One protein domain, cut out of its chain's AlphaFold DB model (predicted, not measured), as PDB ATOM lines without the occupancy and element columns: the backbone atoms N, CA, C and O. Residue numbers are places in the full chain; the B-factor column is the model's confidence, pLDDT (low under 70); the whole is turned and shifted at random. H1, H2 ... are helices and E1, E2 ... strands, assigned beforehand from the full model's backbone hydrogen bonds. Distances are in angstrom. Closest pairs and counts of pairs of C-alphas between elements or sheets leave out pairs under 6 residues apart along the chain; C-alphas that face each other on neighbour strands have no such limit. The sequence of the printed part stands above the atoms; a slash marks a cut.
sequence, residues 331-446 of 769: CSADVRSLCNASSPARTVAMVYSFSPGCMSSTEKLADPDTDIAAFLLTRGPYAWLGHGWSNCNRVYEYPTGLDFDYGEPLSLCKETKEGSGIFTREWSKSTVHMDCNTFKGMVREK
ATOM      1  N   CYS A 331      17.649  38.968 -12.408       97.00
ATOM      2  CA  CYS A 331      17.872  38.069 -13.541       97.00
ATOM      3  C   CYS A 331      16.639  37.252 -13.950       97.00
ATOM      4  O   CYS A 331      16.204  37.324 -15.096       97.00
ATOM      5  N   SER A 332      16.016  36.517 -13.020       97.25
ATOM      6  CA  SER A 332      14.858  35.675 -13.352       97.25
ATOM      7  C   SER A 332      13.628  36.480 -13.779       97.25
ATOM      8  O   SER A 332      12.835  36.003 -14.585       97.25
ATOM      9  N   ALA A 333      13.426  37.677 -13.226       95.88
ATOM     10  CA  ALA A 333      12.333  38.560 -13.626       95.88
ATOM     11  C   ALA A 333      12.616  39.188 -14.999       95.88
ATOM     12  O   ALA A 333      11.745  39.162 -15.869       95.88
ATOM     13  N   ASP A 334      13.847  39.655 -15.213       95.94
ATOM     14  CA  ASP A 334      14.288  40.285 -16.458       95.94
ATOM     15  C   ASP A 334      14.179  39.306 -17.631       95.94
ATOM     16  O   ASP A 334      13.534  39.600 -18.637       95.94
ATOM     17  N   VAL A 335      14.721  38.093 -17.479       96.56
ATOM     18  CA  VAL A 335      14.671  37.059 -18.521       96.56
ATOM     19  C   VAL A 335      13.227  36.655 -18.834       96.56
ATOM     20  O   VAL A 335      12.865  36.564 -20.007       96.56
ATOM     21  N   ARG A 336      12.362  36.471 -17.824       95.25
ATOM     22  CA  ARG A 336      10.933  36.170 -18.056       95.25
ATOM     23  C   ARG A 336      10.228  37.291 -18.816       95.25
ATOM     24  O   ARG A 336       9.439  37.008 -19.715       95.25
ATOM     25  N   SER A 337      10.519  38.544 -18.472       94.06
ATOM     26  CA  SER A 337       9.954  39.717 -19.142       94.06
ATOM     27  C   SER A 337      10.408  39.802 -20.605       94.06
ATOM     28  O   SER A 337       9.590  39.967 -21.512       94.06
ATOM     29  N   LEU A 338      11.703  39.614 -20.862       94.44
ATOM     30  CA  LEU A 338      12.295  39.727 -22.198       94.44
ATOM     31  C   LEU A 338      11.939  38.562 -23.129       94.44
ATOM     32  O   LEU A 338      11.835  38.747 -24.344       94.44
ATOM     33  N   CYS A 339      11.725  37.368 -22.575       92.50
ATOM     34  CA  CYS A 339      11.331  36.185 -23.341       92.50
ATOM     35  C   CYS A 339       9.822  36.056 -23.563       92.50
ATOM     36  O   CYS A 339       9.376  35.115 -24.222       92.50
ATOM     37  N   ASN A 340       9.028  37.003 -23.064       91.44
ATOM     38  CA  ASN A 340       7.613  37.076 -23.379       91.44
ATOM     39  C   ASN A 340       7.410  37.435 -24.865       91.44
ATOM     40  O   ASN A 340       8.067  38.332 -25.395       91.44
ATOM     41  N   ALA A 341       6.470  36.769 -25.541       90.06
ATOM     42  CA  ALA A 341       6.143  37.044 -26.943       90.06
ATOM     43  C   ALA A 341       5.660  38.490 -27.185       90.06
ATOM     44  O   ALA A 341       5.878  39.036 -28.262       90.06
ATOM     45  N   SER A 342       5.051  39.115 -26.176       89.25
ATOM     46  CA  SER A 342       4.592  40.508 -26.204       89.25
ATOM     47  C   SER A 342       5.667  41.512 -25.772       89.25
ATOM     48  O   SER A 342       5.390  42.707 -25.703       89.25
ATOM     49  N   SER A 343       6.876  41.049 -25.437       89.69
ATOM     50  CA  SER A 343       7.972  41.925 -25.023       89.69
ATOM     51  C   SER A 343       8.382  42.865 -26.164       89.69
ATOM     52  O   SER A 343       8.479  42.400 -27.305       89.69
ATOM     53  N   PRO A 344       8.733  44.137 -25.886       88.56
ATOM     54  CA  PRO A 344       9.344  45.018 -26.880       88.56
ATOM     55  C   PRO A 344      10.585  44.399 -27.536       88.56
ATOM     56  O   PRO A 344      10.809  44.582 -28.727       88.56
ATOM     57  N   ALA A 345      11.307  43.528 -26.819       89.31
ATOM     58  CA  ALA A 345      12.415  42.750 -27.373       89.31
ATOM     59  C   ALA A 345      12.036  41.961 -28.646       89.31
ATOM     60  O   ALA A 345      12.920  41.522 -29.375       89.31
ATOM     61  N   ARG A 346      10.742  41.697 -28.893       89.06
ATOM     62  CA  ARG A 346      10.234  41.002 -30.089       89.06
ATOM     63  C   ARG A 346       9.802  41.943 -31.204       89.06
ATOM     64  O   ARG A 346       9.828  41.543 -32.365       89.06
ATOM     65  N   THR A 347       9.337  43.134 -30.852       85.81
ATOM     66  CA  THR A 347       8.562  44.000 -31.744       85.81
ATOM     67  C   THR A 347       9.320  45.239 -32.183       85.81
ATOM     68  O   THR A 347       8.840  45.938 -33.070       85.81
ATOM     69  N   VAL A 348      10.492  45.512 -31.605       88.00
ATOM     70  CA  VAL A 348      11.289  46.695 -31.929       88.00
ATOM     71  C   VAL A 348      12.785  46.380 -31.998       88.00
ATOM     72  O   VAL A 348      13.227  45.332 -31.524       88.00
ATOM     73  N   ALA A 349      13.570  47.271 -32.612       91.44
ATOM     74  CA  ALA A 349      15.027  47.178 -32.574       91.44
ATOM     75  C   ALA A 349      15.553  47.446 -31.163       91.44
ATOM     76  O   ALA A 349      15.127  48.403 -30.517       91.44
ATOM     77  N   MET A 350      16.504  46.638 -30.696       91.69
ATOM     78  CA  MET A 350      17.066  46.773 -29.354       91.69
ATOM     79  C   MET A 350      18.588  46.905 -29.344       91.69
ATOM     80  O   MET A 350      19.275  46.292 -30.165       91.69
ATOM     81  N   VAL A 351      19.100  47.641 -28.362       91.81
ATOM     82  CA  VAL A 351      20.523  47.684 -28.016       91.81
ATOM     83  C   VAL A 351      20.705  47.138 -26.603       91.81
ATOM     84  O   VAL A 351      19.997  47.525 -25.676       91.81
ATOM     85  N   TYR A 352      21.627  46.195 -26.454       93.56
ATOM     86  CA  TYR A 352      22.007  45.578 -25.189       93.56
ATOM     87  C   TYR A 352      23.455  45.964 -24.885       93.56
ATOM     88  O   TYR A 352      24.309  45.870 -25.767       93.56
ATOM     89  N   SER A 353      23.749  46.358 -23.647       91.56
ATOM     90  CA  SER A 353      25.119  46.697 -23.244       91.56
ATOM     91  C   SER A 353      25.800  45.603 -22.442       91.56
ATOM     92  O   SER A 353      25.165  44.937 -21.628       91.56
ATOM     93  N   PHE A 354      27.114  45.490 -22.607       91.69
ATOM     94  CA  PHE A 354      27.952  44.698 -21.710       91.69
ATOM     95  C   PHE A 354      28.002  45.281 -20.294       91.69
ATOM     96  O   PHE A 354      28.024  46.500 -20.099       91.69
ATOM     97  N   SER A 355      28.094  44.402 -19.301       89.44
ATOM     98  CA  SER A 355      28.332  44.722 -17.899       89.44
ATOM     99  C   SER A 355      29.761  45.243 -17.708       89.44
ATOM    100  O   SER A 355      30.705  44.678 -18.266       89.44
ATOM    101  N   PRO A 356      29.972  46.289 -16.889       83.75
ATOM    102  CA  PRO A 356      29.024  46.949 -15.974       83.75
ATOM    103  C   PRO A 356      28.206  48.113 -16.577       83.75
ATOM    104  O   PRO A 356      27.600  48.886 -15.836       83.75
ATOM    105  N   GLY A 357      28.179  48.259 -17.900       81.50
ATOM    106  CA  GLY A 357      27.579  49.395 -18.598       81.50
ATOM    107  C   GLY A 357      28.586  50.509 -18.891       81.50
ATOM    108  O   GLY A 357      29.801  50.309 -18.887       81.50
ATOM    109  N   CYS A 358      28.066  51.687 -19.203       75.50
ATOM    110  CA  CYS A 358      28.804  52.867 -19.680       75.50
ATOM    111  C   CYS A 358      29.084  53.911 -18.587       75.50
ATOM    112  O   CYS A 358      30.057  54.646 -18.689       75.50
ATOM    113  N   MET A 359      28.306  53.928 -17.495       69.75
ATOM    114  CA  MET A 359      28.559  54.806 -16.337       69.75
ATOM    115  C   MET A 359      29.670  54.295 -15.404       69.75
ATOM    116  O   MET A 359      30.006  54.937 -14.411       69.75
ATOM    117  N   SER A 360      30.225  53.115 -15.678       67.00
ATOM    118  CA  SER A 360      31.321  52.556 -14.895       67.00
ATOM    119  C   SER A 360      32.659  52.958 -15.502       67.00
ATOM    120  O   SER A 360      32.904  52.707 -16.677       67.00
ATOM    121  N   SER A 361      33.562  53.499 -14.685       58.56
ATOM    122  CA  SER A 361      34.930  53.863 -15.079       58.56
ATOM    123  C   SER A 361      35.875  52.660 -15.225       58.56
ATOM    124  O   SER A 361      37.084  52.802 -15.049       58.56
ATOM    125  N   THR A 362      35.347  51.453 -15.437       63.22
ATOM    126  CA  THR A 362      36.170  50.244 -15.539       63.22
ATOM    127  C   THR A 362      36.641  50.038 -16.976       63.22
ATOM    128  O   THR A 362      35.856  50.073 -17.918       63.22
ATOM    129  N   GLU A 363      37.942  49.794 -17.143       67.25
ATOM    130  CA  GLU A 363      38.557  49.531 -18.452       67.25
ATOM    131  C   GLU A 363      38.218  48.141 -19.020       67.25
ATOM    132  O   GLU A 363      38.539  47.860 -20.169       67.25
ATOM    133  N   LYS A 364      37.611  47.250 -18.222       79.81
ATOM    134  CA  LYS A 364      37.402  45.836 -18.566       79.81
ATOM    135  C   LYS A 364      35.955  45.414 -18.405       79.81
ATOM    136  O   LYS A 364      35.268  45.874 -17.489       79.81
ATOM    137  N   LEU A 365      35.521  44.492 -19.258       87.50
ATOM    138  CA  LEU A 365      34.210  43.867 -19.125       87.50
ATOM    139  C   LEU A 365      34.187  42.975 -17.885       87.50
ATOM    140  O   LEU A 365      35.169  42.310 -17.558       87.50
ATOM    141  N   ALA A 366      33.064  42.990 -17.168       88.38
ATOM    142  CA  ALA A 366      32.953  42.252 -15.914       88.38
ATOM    143  C   ALA A 366      32.790  40.740 -16.146       88.38
ATOM    144  O   ALA A 366      33.447  39.946 -15.476       88.38
ATOM    145  N   ASP A 367      31.901  40.357 -17.065       91.06
ATOM    146  CA  ASP A 367      31.617  38.962 -17.422       91.06
ATOM    147  C   ASP A 367      30.993  38.885 -18.836       91.06
ATOM    148  O   ASP A 367      29.774  38.731 -18.981       91.06
ATOM    149  N   PRO A 368      31.810  39.050 -19.896       92.12
ATOM    150  CA  PRO A 368      31.306  39.127 -21.264       92.12
ATOM    151  C   PRO A 368      30.608  37.843 -21.730       92.12
ATOM    152  O   PRO A 368      29.670  37.923 -22.521       92.12
ATOM    153  N   ASP A 369      31.008  36.670 -21.232       93.56
ATOM    154  CA  ASP A 369      30.391  35.392 -21.607       93.56
ATOM    155  C   ASP A 369      28.957  35.286 -21.072       93.56
ATOM    156  O   ASP A 369      28.041  34.871 -21.794       93.56
ATOM    157  N   THR A 370      28.735  35.709 -19.824       95.88
ATOM    158  CA  THR A 370      27.388  35.774 -19.248       95.88
ATOM    159  C   THR A 370      26.521  36.804 -19.972       95.88
ATOM    160  O   THR A 370      25.360  36.506 -20.266       95.88
ATOM    161  N   ASP A 371      27.062  37.974 -20.323       96.06
ATOM    162  CA  ASP A 371      26.324  38.990 -21.085       96.06
ATOM    163  C   ASP A 371      25.959  38.497 -22.497       96.06
ATOM    164  O   ASP A 371      24.823  38.684 -22.939       96.06
ATOM    165  N   ILE A 372      26.872  37.804 -23.193       97.12
ATOM    166  CA  ILE A 372      26.603  37.188 -24.504       97.12
ATOM    167  C   ILE A 372      25.496  36.142 -24.383       97.12
ATOM    168  O   ILE A 372      24.558  36.141 -25.183       97.12
ATOM    169  N   ALA A 373      25.556  35.270 -23.376       97.50
ATOM    170  CA  ALA A 373      24.510  34.282 -23.145       97.50
ATOM    171  C   ALA A 373      23.161  34.951 -22.835       97.50
ATOM    172  O   ALA A 373      22.149  34.577 -23.425       97.50
ATOM    173  N   ALA A 374      23.130  35.970 -21.970       97.50
ATOM    174  CA  ALA A 374      21.918  36.720 -21.652       97.50
ATOM    175  C   ALA A 374      21.345  37.426 -22.891       97.50
ATOM    176  O   ALA A 374      20.136  37.360 -23.133       97.50
ATOM    177  N   PHE A 375      22.196  38.032 -23.720       97.56
ATOM    178  CA  PHE A 375      21.810  38.630 -24.993       97.56
ATOM    179  C   PHE A 375      21.236  37.584 -25.951       97.56
ATOM    180  O   PHE A 375      20.106  37.735 -26.405       97.56
ATOM    181  N   LEU A 376      21.933  36.479 -26.226       97.44
ATOM    182  CA  LEU A 376      21.435  35.417 -27.113       97.44
ATOM    183  C   LEU A 376      20.120  34.809 -26.597       97.44
ATOM    184  O   LEU A 376      19.197  34.510 -27.364       97.44
ATOM    185  N   LEU A 377      19.983  34.670 -25.282       96.75
ATOM    186  CA  LEU A 377      18.761  34.197 -24.655       96.75
ATOM    187  C   LEU A 377      17.596  35.168 -24.899       96.75
ATOM    188  O   LEU A 377      16.509  34.741 -25.292       96.75
ATOM    189  N   THR A 378      17.831  36.470 -24.736       96.31
ATOM    190  CA  THR A 378      16.784  37.499 -24.678       96.31
ATOM    191  C   THR A 378      16.628  38.339 -25.943       96.31
ATOM    192  O   THR A 378      15.671  39.099 -26.023       96.31
ATOM    193  N   ARG A 379      17.484  38.210 -26.966       95.06
ATOM    194  CA  ARG A 379      17.484  39.101 -28.142       95.06
ATOM    195  C   ARG A 379      16.352  38.869 -29.129       95.06
ATOM    196  O   ARG A 379      15.921  37.723 -29.343       95.06
ATOM    197  N   GLY A 380      15.887  39.962 -29.731       94.00
ATOM    198  CA  GLY A 380      14.958  40.016 -30.862       94.00
ATOM    199  C   GLY A 380      15.579  39.650 -32.209       94.00
ATOM    200  O   GLY A 380      16.775  39.343 -32.280       94.00
ATOM    201  N   PRO A 381      14.788  39.702 -33.299       93.44
ATOM    202  CA  PRO A 381      15.321  39.676 -34.658       93.44
ATOM    203  C   PRO A 381      16.285  40.846 -34.909       93.44
ATOM    204  O   PRO A 381      17.393  40.627 -35.387       93.44
ATOM    205  N   TYR A 382      15.912  42.055 -34.486       94.38
ATOM    206  CA  TYR A 382      16.710  43.274 -34.625       94.38
ATOM    207  C   TYR A 382      17.322  43.645 -33.281       94.38
ATOM    208  O   TYR A 382      16.679  44.276 -32.448       94.38
ATOM    209  N   ALA A 383      18.543  43.184 -33.043       95.00
ATOM    210  CA  ALA A 383      19.207  43.371 -31.769       95.00
ATOM    211  C   ALA A 383      20.713  43.498 -31.960       95.00
ATOM    212  O   ALA A 383      21.299  42.743 -32.742       95.00
ATOM    213  N   TRP A 384      21.316  44.410 -31.204       95.19
ATOM    214  CA  TRP A 384      22.753  44.632 -31.184       95.19
ATOM    215  C   TRP A 384      23.282  44.566 -29.758       95.19
ATOM    216  O   TRP A 384      22.622  45.026 -28.828       95.19
ATOM    217  N   LEU A 385      24.466  43.983 -29.604       95.62
ATOM    218  CA  LEU A 385      25.207  43.928 -28.349       95.62
ATOM    219  C   LEU A 385      26.441  44.826 -28.448       95.62
ATOM    220  O   LEU A 385      27.190  44.732 -29.420       95.62
ATOM    221  N   GLY A 386      26.693  45.665 -27.449       92.31
ATOM    222  CA  GLY A 386      27.970  46.368 -27.380       92.31
ATOM    223  C   GLY A 386      28.019  47.533 -26.408       92.31
ATOM    224  O   GLY A 386      27.693  47.363 -25.233       92.31
ATOM    225  N   HIS A 387      28.504  48.685 -26.874       86.31
ATOM    226  CA  HIS A 387      28.781  49.847 -26.027       86.31
ATOM    227  C   HIS A 387      28.131  51.116 -26.561       86.31
ATOM    228  O   HIS A 387      28.357  51.491 -27.710       86.31
ATOM    229  N   GLY A 388      27.393  51.801 -25.689       81.38
ATOM    230  CA  GLY A 388      27.065  53.213 -25.871       81.38
ATOM    231  C   GLY A 388      28.190  54.141 -25.406       81.38
ATOM    232  O   GLY A 388      29.255  53.687 -24.966       81.38
ATOM    233  N   TRP A 389      27.930  55.441 -25.475       76.69
ATOM    234  CA  TRP A 389      28.823  56.514 -25.064       76.69
ATOM    235  C   TRP A 389      29.321  56.296 -23.627       76.69
ATOM    236  O   TRP A 389      28.547  56.281 -22.670       76.69
ATOM    237  N   SER A 390      30.624  56.038 -23.476       66.62
ATOM    238  CA  SER A 390      31.249  55.613 -22.209       66.62
ATOM    239  C   SER A 390      32.470  56.461 -21.839       66.62
ATOM    240  O   SER A 390      33.423  55.938 -21.259       66.62
ATOM    241  N   ASN A 391      32.450  57.754 -22.188       68.12
ATOM    242  CA  ASN A 391      33.590  58.670 -22.075       68.12
ATOM    243  C   ASN A 391      34.843  58.166 -22.843       68.12
ATOM    244  O   ASN A 391      34.888  57.056 -23.372       68.12
ATOM    245  N   CYS A 392      35.882  58.991 -22.931       71.50
ATOM    246  CA  CYS A 392      37.071  58.742 -23.753       71.50
ATOM    247  C   CYS A 392      38.164  57.913 -23.061       71.50
ATOM    248  O   CYS A 392      39.129  57.513 -23.703       71.50
ATOM    249  N   ASN A 393      38.013  57.601 -21.772       64.94
ATOM    250  CA  ASN A 393      38.994  56.833 -20.993       64.94
ATOM    251  C   ASN A 393      38.715  55.316 -20.990       64.94
ATOM    252  O   ASN A 393      39.070  54.626 -20.036       64.94
ATOM    253  N   ARG A 394      38.040  54.788 -22.019       69.50
ATOM    254  CA  ARG A 394      37.633  53.378 -22.085       69.50
ATOM    255  C   ARG A 394      38.402  52.620 -23.163       69.50
ATOM    256  O   ARG A 394      38.511  53.070 -24.299       69.50
ATOM    257  N   VAL A 395      38.856  51.415 -22.821       71.06
ATOM    258  CA  VAL A 395      39.311  50.420 -23.800       71.06
ATOM    259  C   VAL A 395      38.112  49.568 -24.217       71.06
ATOM    260  O   VAL A 395      37.422  48.991 -23.377       71.06
ATOM    261  N   TYR A 396      37.848  49.500 -25.520       80.25
ATOM    262  CA  TYR A 396      36.758  48.700 -26.076       80.25
ATOM    263  C   TYR A 396      37.228  47.260 -26.281       80.25
ATOM    264  O   TYR A 396      37.815  46.911 -27.304       80.25
ATOM    265  N   GLU A 397      37.006  46.421 -25.274       85.75
ATOM    266  CA  GLU A 397      37.272  44.987 -25.359       85.75
ATOM    267  C   GLU A 397      36.317  44.325 -26.366       85.75
ATOM    268  O   GLU A 397      35.110  44.551 -26.318       85.75
ATOM    269  N   TYR A 398      36.855  43.497 -27.268       89.75
ATOM    270  CA  TYR A 398      36.075  42.672 -28.193       89.75
ATOM    271  C   TYR A 398      36.134  41.202 -27.747       89.75
ATOM    272  O   TYR A 398      37.156  40.544 -27.968       89.75
ATOM    273  N   PRO A 399      35.079  40.670 -27.101       91.25
ATOM    274  CA  PRO A 399      35.046  39.273 -26.685       91.25
ATOM    275  C   PRO A 399      35.094  38.316 -27.878       91.25
ATOM    276  O   PRO A 399      34.345  38.469 -28.840       91.25
ATOM    277  N   THR A 400      35.897  37.255 -27.777       87.44
ATOM    278  CA  THR A 400      35.997  36.211 -28.817       87.44
ATOM    279  C   THR A 400      34.673  35.487 -29.066       87.44
ATOM    280  O   THR A 400      34.447  34.984 -30.162       87.44
ATOM    281  N   GLY A 401      33.766  35.475 -28.080       88.06
ATOM    282  CA  GLY A 401      32.395  34.979 -28.225       88.06
ATOM    283  C   GLY A 401      31.614  35.639 -29.375       88.06
ATOM    284  O   GLY A 401      30.703  35.036 -29.935       88.06
ATOM    285  N   LEU A 402      31.985  36.856 -29.783       92.81
ATOM    286  CA  LEU A 402      31.315  37.578 -30.867       92.81
ATOM    287  C   LEU A 402      31.661  37.052 -32.273       92.81
ATOM    288  O   LEU A 402      30.904  37.308 -33.209       92.81
ATOM    289  N   ASP A 403      32.741  36.280 -32.424       89.56
ATOM    290  CA  ASP A 403      33.156  35.697 -33.710       89.56
ATOM    291  C   ASP A 403      32.386  34.414 -34.075       89.56
ATOM    292  O   ASP A 403      32.468  33.935 -35.210       89.56
ATOM    293  N   PHE A 404      31.636  33.835 -33.133       88.75
ATOM    294  CA  PHE A 404      30.951  32.561 -33.343       88.75
ATOM    295  C   PHE A 404      29.611  32.720 -34.073       88.75
ATOM    296  O   PHE A 404      28.799  33.605 -33.791       88.75
ATOM    297  N   ASP A 405      29.344  31.785 -34.987       91.31
ATOM    298  CA  ASP A 405      28.031  31.604 -35.603       91.31
ATOM    299  C   ASP A 405      27.178  30.643 -34.763       91.31
ATOM    300  O   ASP A 405      27.242  29.420 -34.907       91.31
ATOM    301  N   TYR A 406      26.353  31.214 -33.887       93.19
ATOM    302  CA  TYR A 406      25.411  30.475 -33.044       93.19
ATOM    303  C   TYR A 406      24.179  29.953 -33.808       93.19
ATOM    304  O   TYR A 406      23.378  29.198 -33.238       93.19
ATOM    305  N   GLY A 407      24.046  30.308 -35.091       94.00
ATOM    306  CA  GLY A 407      22.911  30.014 -35.957       94.00
ATOM    307  C   GLY A 407      21.745  30.985 -35.763       94.00
ATOM    308  O   GLY A 407      21.906  32.120 -35.332       94.00
ATOM    309  N   GLU A 408      20.543  30.518 -36.074       95.19
ATOM    310  CA  GLU A 408      19.269  31.217 -35.865       95.19
ATOM    311  C   GLU A 408      18.486  30.649 -34.668       95.19
ATOM    312  O   GLU A 408      18.544  29.436 -34.423       95.19
ATOM    313  N   PRO A 409      17.719  31.476 -33.931       95.44
ATOM    314  CA  PRO A 409      16.924  31.013 -32.800       95.44
ATOM    315  C   PRO A 409      15.726  30.175 -33.265       95.44
ATOM    316  O   PRO A 409      14.908  30.629 -34.059       95.44
ATOM    317  N   LEU A 410      15.567  28.976 -32.702       94.94
ATOM    318  CA  LEU A 410      14.485  28.040 -33.045       94.94
ATOM    319  C   LEU A 410      13.214  28.256 -32.218       94.94
ATOM    320  O   LEU A 410      12.134  27.798 -32.583       94.94
ATOM    321  N   SER A 411      13.338  28.904 -31.060       92.00
ATOM    322  CA  SER A 411      12.215  29.198 -30.166       92.00
ATOM    323  C   SER A 411      12.487  30.431 -29.302       92.00
ATOM    324  O   SER A 411      13.590  30.993 -29.306       92.00
ATOM    325  N   LEU A 412      11.462  30.883 -28.573       93.38
ATOM    326  CA  LEU A 412      11.641  31.821 -27.464       93.38
ATOM    327  C   LEU A 412      12.327  31.116 -26.296       93.38
ATOM    328  O   LEU A 412      12.222  29.896 -26.150       93.38
ATOM    329  N   CYS A 413      13.027  31.886 -25.462       94.50
ATOM    330  CA  CYS A 413      13.598  31.298 -24.265       94.50
ATOM    331  C   CYS A 413      12.493  30.836 -23.311       94.50
ATOM    332  O   CYS A 413      11.414  31.428 -23.240       94.50
ATOM    333  N   LYS A 414      12.773  29.760 -22.584       94.25
ATOM    334  CA  LYS A 414      11.861  29.179 -21.603       94.25
ATOM    335  C   LYS A 414      12.609  28.853 -20.329       94.25
ATOM    336  O   LYS A 414      13.790  28.508 -20.353       94.25
ATOM    337  N   GLU A 415      11.897  28.920 -19.219       95.81
ATOM    338  CA  GLU A 415      12.391  28.378 -17.964       95.81
ATOM    339  C   GLU A 415      12.351  26.843 -18.042       95.81
ATOM    340  O   GLU A 415      11.372  26.264 -18.512       95.81
ATOM    341  N   THR A 416      13.429  26.173 -17.636       93.06
ATOM    342  CA  THR A 416      13.549  24.703 -17.706       93.06
ATOM    343  C   THR A 416      12.482  24.011 -16.862       93.06
ATOM    344  O   THR A 416      11.917  22.996 -17.267       93.06
ATOM    345  N   LYS A 417      12.176  24.609 -15.712       92.00
ATOM    346  CA  LYS A 417      11.032  24.312 -14.861       92.00
ATOM    347  C   LYS A 417      10.538  25.620 -14.253       92.00
ATOM    348  O   LYS A 417      11.351  26.467 -13.889       92.00
ATOM    349  N   GLU A 418       9.226  25.775 -14.129       91.31
ATOM    350  CA  GLU A 418       8.626  26.941 -13.478       91.31
ATOM    351  C   GLU A 418       9.242  27.165 -12.087       91.31
ATOM    352  O   GLU A 418       9.309  26.245 -11.268       91.31
ATOM    353  N   GLY A 419       9.759  28.374 -11.855       91.94
ATOM    354  CA  GLY A 419      10.398  28.758 -10.596       91.94
ATOM    355  C   GLY A 419      11.816  28.219 -10.373       91.94
ATOM    356  O   GLY A 419      12.373  28.451  -9.305       91.94
ATOM    357  N   SER A 420      12.424  27.522 -11.341       95.31
ATOM    358  CA  SER A 420      13.810  27.032 -11.221       95.31
ATOM    359  C   SER A 420      14.870  28.134 -11.258       95.31
ATOM    360  O   SER A 420      15.978  27.923 -10.771       95.31
ATOM    361  N   GLY A 421      14.571  29.280 -11.874       95.50
ATOM    362  CA  GLY A 421      15.559  30.318 -12.171       95.50
ATOM    363  C   GLY A 421      16.563  29.921 -13.258       95.50
ATOM    364  O   GLY A 421      17.545  30.629 -13.455       95.50
ATOM    365  N   ILE A 422      16.339  28.808 -13.967       96.94
ATOM    366  CA  ILE A 422      17.230  28.313 -15.018       96.94
ATOM    367  C   ILE A 422      16.502  28.393 -16.353       96.94
ATOM    368  O   ILE A 422      15.474  27.741 -16.552       96.94
ATOM    369  N   PHE A 423      17.067  29.150 -17.284       98.12
ATOM    370  CA  PHE A 423      16.487  29.433 -18.588       98.12
ATOM    371  C   PHE A 423      17.308  28.809 -19.707       98.12
ATOM    372  O   PHE A 423      18.529  28.681 -19.613       98.12
ATOM    373  N   THR A 424      16.623  28.419 -20.778       97.38
ATOM    374  CA  THR A 424      17.244  27.868 -21.980       97.38
ATOM    375  C   THR A 424      16.606  28.428 -23.243       97.38
ATOM    376  O   THR A 424      15.407  28.731 -23.263       97.38
ATOM    377  N   ARG A 425      17.393  28.540 -24.313       97.44
ATOM    378  CA  ARG A 425      16.909  28.831 -25.663       97.44
ATOM    379  C   ARG A 425      17.655  27.990 -26.685       97.44
ATOM    380  O   ARG A 425      18.883  27.955 -26.708       97.44
ATOM    381  N   GLU A 426      16.888  27.359 -27.564       95.69
ATOM    382  CA  GLU A 426      17.429  26.561 -28.656       95.69
ATOM    383  C   GLU A 426      17.734  27.438 -29.868       95.69
ATOM    384  O   GLU A 426      16.875  28.191 -30.330       95.69
ATOM    385  N   TRP A 427      18.936  27.279 -30.406       96.00
ATOM    386  CA  TRP A 427      19.380  27.830 -31.680       96.00
ATOM    387  C   TRP A 427      19.720  26.687 -32.643       96.00
ATOM    388  O   TRP A 427      19.827  25.530 -32.232       96.00
ATOM    389  N   SER A 428      19.850  26.965 -33.935       94.06
ATOM    390  CA  SER A 428      20.166  25.926 -34.931       94.06
ATOM    391  C   SER A 428      21.564  25.336 -34.747       94.06
ATOM    392  O   SER A 428      21.717  24.133 -34.934       94.06
ATOM    393  N   LYS A 429      22.548  26.132 -34.303       89.38
ATOM    394  CA  LYS A 429      23.935  25.681 -34.073       89.38
ATOM    395  C   LYS A 429      24.371  25.726 -32.612       89.38
ATOM    396  O   LYS A 429      25.519  25.438 -32.299       89.38
ATOM    397  N   SER A 430      23.480  26.083 -31.690       92.19
ATOM    398  CA  SER A 430      23.805  26.143 -30.265       92.19
ATOM    399  C   SER A 430      22.586  25.974 -29.358       92.19
ATOM    400  O   SER A 430      21.434  26.025 -29.792       92.19
ATOM    401  N   THR A 431      22.841  25.757 -28.076       94.62
ATOM    402  CA  THR A 431      21.867  25.845 -26.994       94.62
ATOM    403  C   THR A 431      22.412  26.822 -25.961       94.62
ATOM    404  O   THR A 431      23.538  26.682 -25.486       94.62
ATOM    405  N   VAL A 432      21.614  27.831 -25.625       97.25
ATOM    406  CA  VAL A 432      21.993  28.902 -24.699       97.25
ATOM    407  C   VAL A 432      21.326  28.651 -23.357       97.25
ATOM    408  O   VAL A 432      20.121  28.410 -23.312       97.25
ATOM    409  N   HIS A 433      22.091  28.745 -22.276       96.00
ATOM    410  CA  HIS A 433      21.650  28.547 -20.902       96.00
ATOM    411  C   HIS A 433      21.967  29.769 -20.040       96.00
ATOM    412  O   HIS A 433      23.028  30.375 -20.176       96.00
ATOM    413  N   MET A 434      21.068  30.087 -19.112       96.88
ATOM    414  CA  MET A 434      21.290  31.089 -18.071       96.88
ATOM    415  C   MET A 434      20.763  30.561 -16.740       96.88
ATOM    416  O   MET A 434      19.569  30.289 -16.614       96.88
ATOM    417  N   ASP A 435      21.642  30.422 -15.752       97.25
ATOM    418  CA  ASP A 435      21.265  30.133 -14.369       97.25
ATOM    419  C   ASP A 435      21.262  31.435 -13.565       97.25
ATOM    420  O   ASP A 435      22.308  31.975 -13.202       97.25
ATOM    421  N   CYS A 436      20.067  31.942 -13.273       97.38
ATOM    422  CA  CYS A 436      19.889  33.169 -12.511       97.38
ATOM    423  C   CYS A 436      20.149  33.004 -11.008       97.38
ATOM    424  O   CYS A 436      20.296  34.013 -10.322       97.38
ATOM    425  N   ASN A 437      20.245  31.776 -10.483       96.12
ATOM    426  CA  ASN A 437      20.589  31.552  -9.075       96.12
ATOM    427  C   ASN A 437      22.078  31.812  -8.824       96.12
ATOM    428  O   ASN A 437      22.461  32.338  -7.780       96.12
ATOM    429  N   THR A 438      22.919  31.454  -9.797       95.75
ATOM    430  CA  THR A 438      24.371  31.677  -9.751       95.75
ATOM    431  C   THR A 438      24.825  32.871 -10.592       95.75
ATOM    432  O   THR A 438      25.974  33.294 -10.465       95.75
ATOM    433  N   PHE A 439      23.916  33.444 -11.390       96.31
ATOM    434  CA  PHE A 439      24.172  34.473 -12.398       96.31
ATOM    435  C   PHE A 439      25.283  34.055 -13.364       96.31
ATOM    436  O   PHE A 439      26.289  34.742 -13.506       96.31
ATOM    437  N   LYS A 440      25.105  32.880 -13.977       95.94
ATOM    438  CA  LYS A 440      26.043  32.325 -14.953       95.94
ATOM    439  C   LYS A 440      25.348  32.004 -16.262       95.94
ATOM    440  O   LYS A 440      24.398  31.216 -16.293       95.94
ATOM    441  N   GLY A 441      25.872  32.584 -17.334       93.94
ATOM    442  CA  GLY A 441      25.512  32.244 -18.699       93.94
ATOM    443  C   GLY A 441      26.434  31.178 -19.283       93.94
ATOM    444  O   GLY A 441      27.608  31.088 -18.932       93.94
ATOM    445  N   MET A 442      25.905  30.340 -20.170       90.19
ATOM    446  CA  MET A 442      26.693  29.374 -20.935       90.19
ATOM    447  C   MET A 442      26.060  29.171 -22.307       90.19
ATOM    448  O   MET A 442      24.851  28.978 -22.415       90.19
ATOM    449  N   VAL A 443      26.884  29.121 -23.350       90.69
ATOM    450  CA  VAL A 443      26.458  28.705 -24.687       90.69
ATOM    451  C   VAL A 443      27.129  27.381 -25.024       90.69
ATOM    452  O   VAL A 443      28.336  27.231 -24.861       90.69
ATOM    453  N   ARG A 444      26.341  26.397 -25.456       84.50
ATOM    454  CA  ARG A 444      26.822  25.087 -25.904       84.50
ATOM    455  C   ARG A 444      26.616  24.981 -27.398       84.50
ATOM    456  O   ARG A 444      25.480  25.047 -27.852       84.50
ATOM    457  N   GLU A 445      27.679  24.811 -28.167       80.31
ATOM    458  CA  GLU A 445      27.537  24.548 -29.596       80.31
ATOM    459  C   GLU A 445      26.848  23.197 -29.817       80.31
ATOM    460  O   GLU A 445      27.198  22.177 -29.220       80.31
ATOM    461  N   LYS A 446      25.851  23.194 -30.698       68.00
ATOM    462  CA  LYS A 446      25.346  21.975 -31.306       68.00
ATOM    463  C   LYS A 446      26.347  21.663 -32.385       68.00
ATOM    464  O   LYS A 446      26.396  22.343 -33.406       68.00
TER     465      LYS A 446
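This is residues 331 to 446 of the 769 residues of the protein "Hypothetical protein" of Polarella glacialis (UniProt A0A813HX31). A three-stranded antiparallel sheet, E3 E4 E5, forms a wall with helix H3 laid across one face as the core, and a short parallel pair of strands, E1 and E2, covers H3 on its side away from that wall. H1 packs on the E3 part of the wall and on the end of H3, H4 sits by the start of H3, and the long loops 354 to 367 and 388 to 399 reach away from the wall. The printed part has 116 residues, with four named helices and five named strands in the order H1 H2 E1 H3 E2 H4 E3 E4 E5. The class is mixed, helices and strands, with under half of the residues in named elements. The whole is compact, with a radius of gyration of the C-alphas of 14.2 A and spans of 43 by 29 by 27 A.

Find C-alpha 422 at (17.230, 28.313, -15.018); there E3 begins and runs over residues 422 to 426. E4, residues 430 to 435, and E5, residues 440 to 445, are each 16.6 A long, and E5 ends at C-alpha 445, (27.537, 24.548, -29.596). Go back to C-alpha 368 at (31.306, 39.127, -21.264) for H3, residues 368 to 378, 15.0 A long. E1 is residues 350 to 353, 10.1 A, and E2 residues 383 to 387, 12.9 A. H1 is residues 331 to 338, 10.4 A; H2, residues 344 to 347, is 5.0 A and H4, residues 400 to 403, 5.7 A.

E3, E4 and E5 form a meander, each strand the antiparallel neighbour of the one before, with hairpins E3 and E4, and E4 and E5. Look for N 423 and O 434 at 2.8 A, and N 431 and O 444 at 2.7 A, within hydrogen-bond range. H1 and H3 on one face of this sheet make two layers. H3 runs across the strands, at 75 degrees to E5 on the local plane, at a height over the sheet of 7.6 A; its closest C-alpha pair with E5 is Thr 370 and Gly 441, 4.0 A. E1, H3 and E2 form a strand-helix-strand unit, two parallel neighbour strands with a helix between, its crossover right-handed; N 352 and O 384 are 2.8 A apart. The closest C-alphas of H3 and E2, Phe 375 and Leu 385, are 7.1 A apart. H1 touches H3 at a steep tilt of 40 degrees, the same way, closest at the C-alphas of Leu 338 and Thr 378, 5.6 A. H3 and H4 only just touch, with 3 pairs of C-alphas within 8 A, the closest Asp 369 and Gly 401, 6.9 A. H2 is close to but not clearly touching H1, the closest C-alphas being Leu 338 and Ala 345, 6.0 A. In H1 and H3 every O i to N i+4 pair is within hydrogen-bond range; H2 and H4 are too short for such a pair.

The two C-alphas farthest apart are those of Cys 392 and Lys 417, 44.1 A. The printed part has no cut. The links E1 to H3, E2 to H4 and H4 to E3 are long; in the last, residues 414 to 415 pair antiparallel with residues 423 to 424 of E3. Mean pLDDT of the printed part is 89.6, and it falls under 70 at residues 359 to 363, 390 to 391, 393 to 394 and 446.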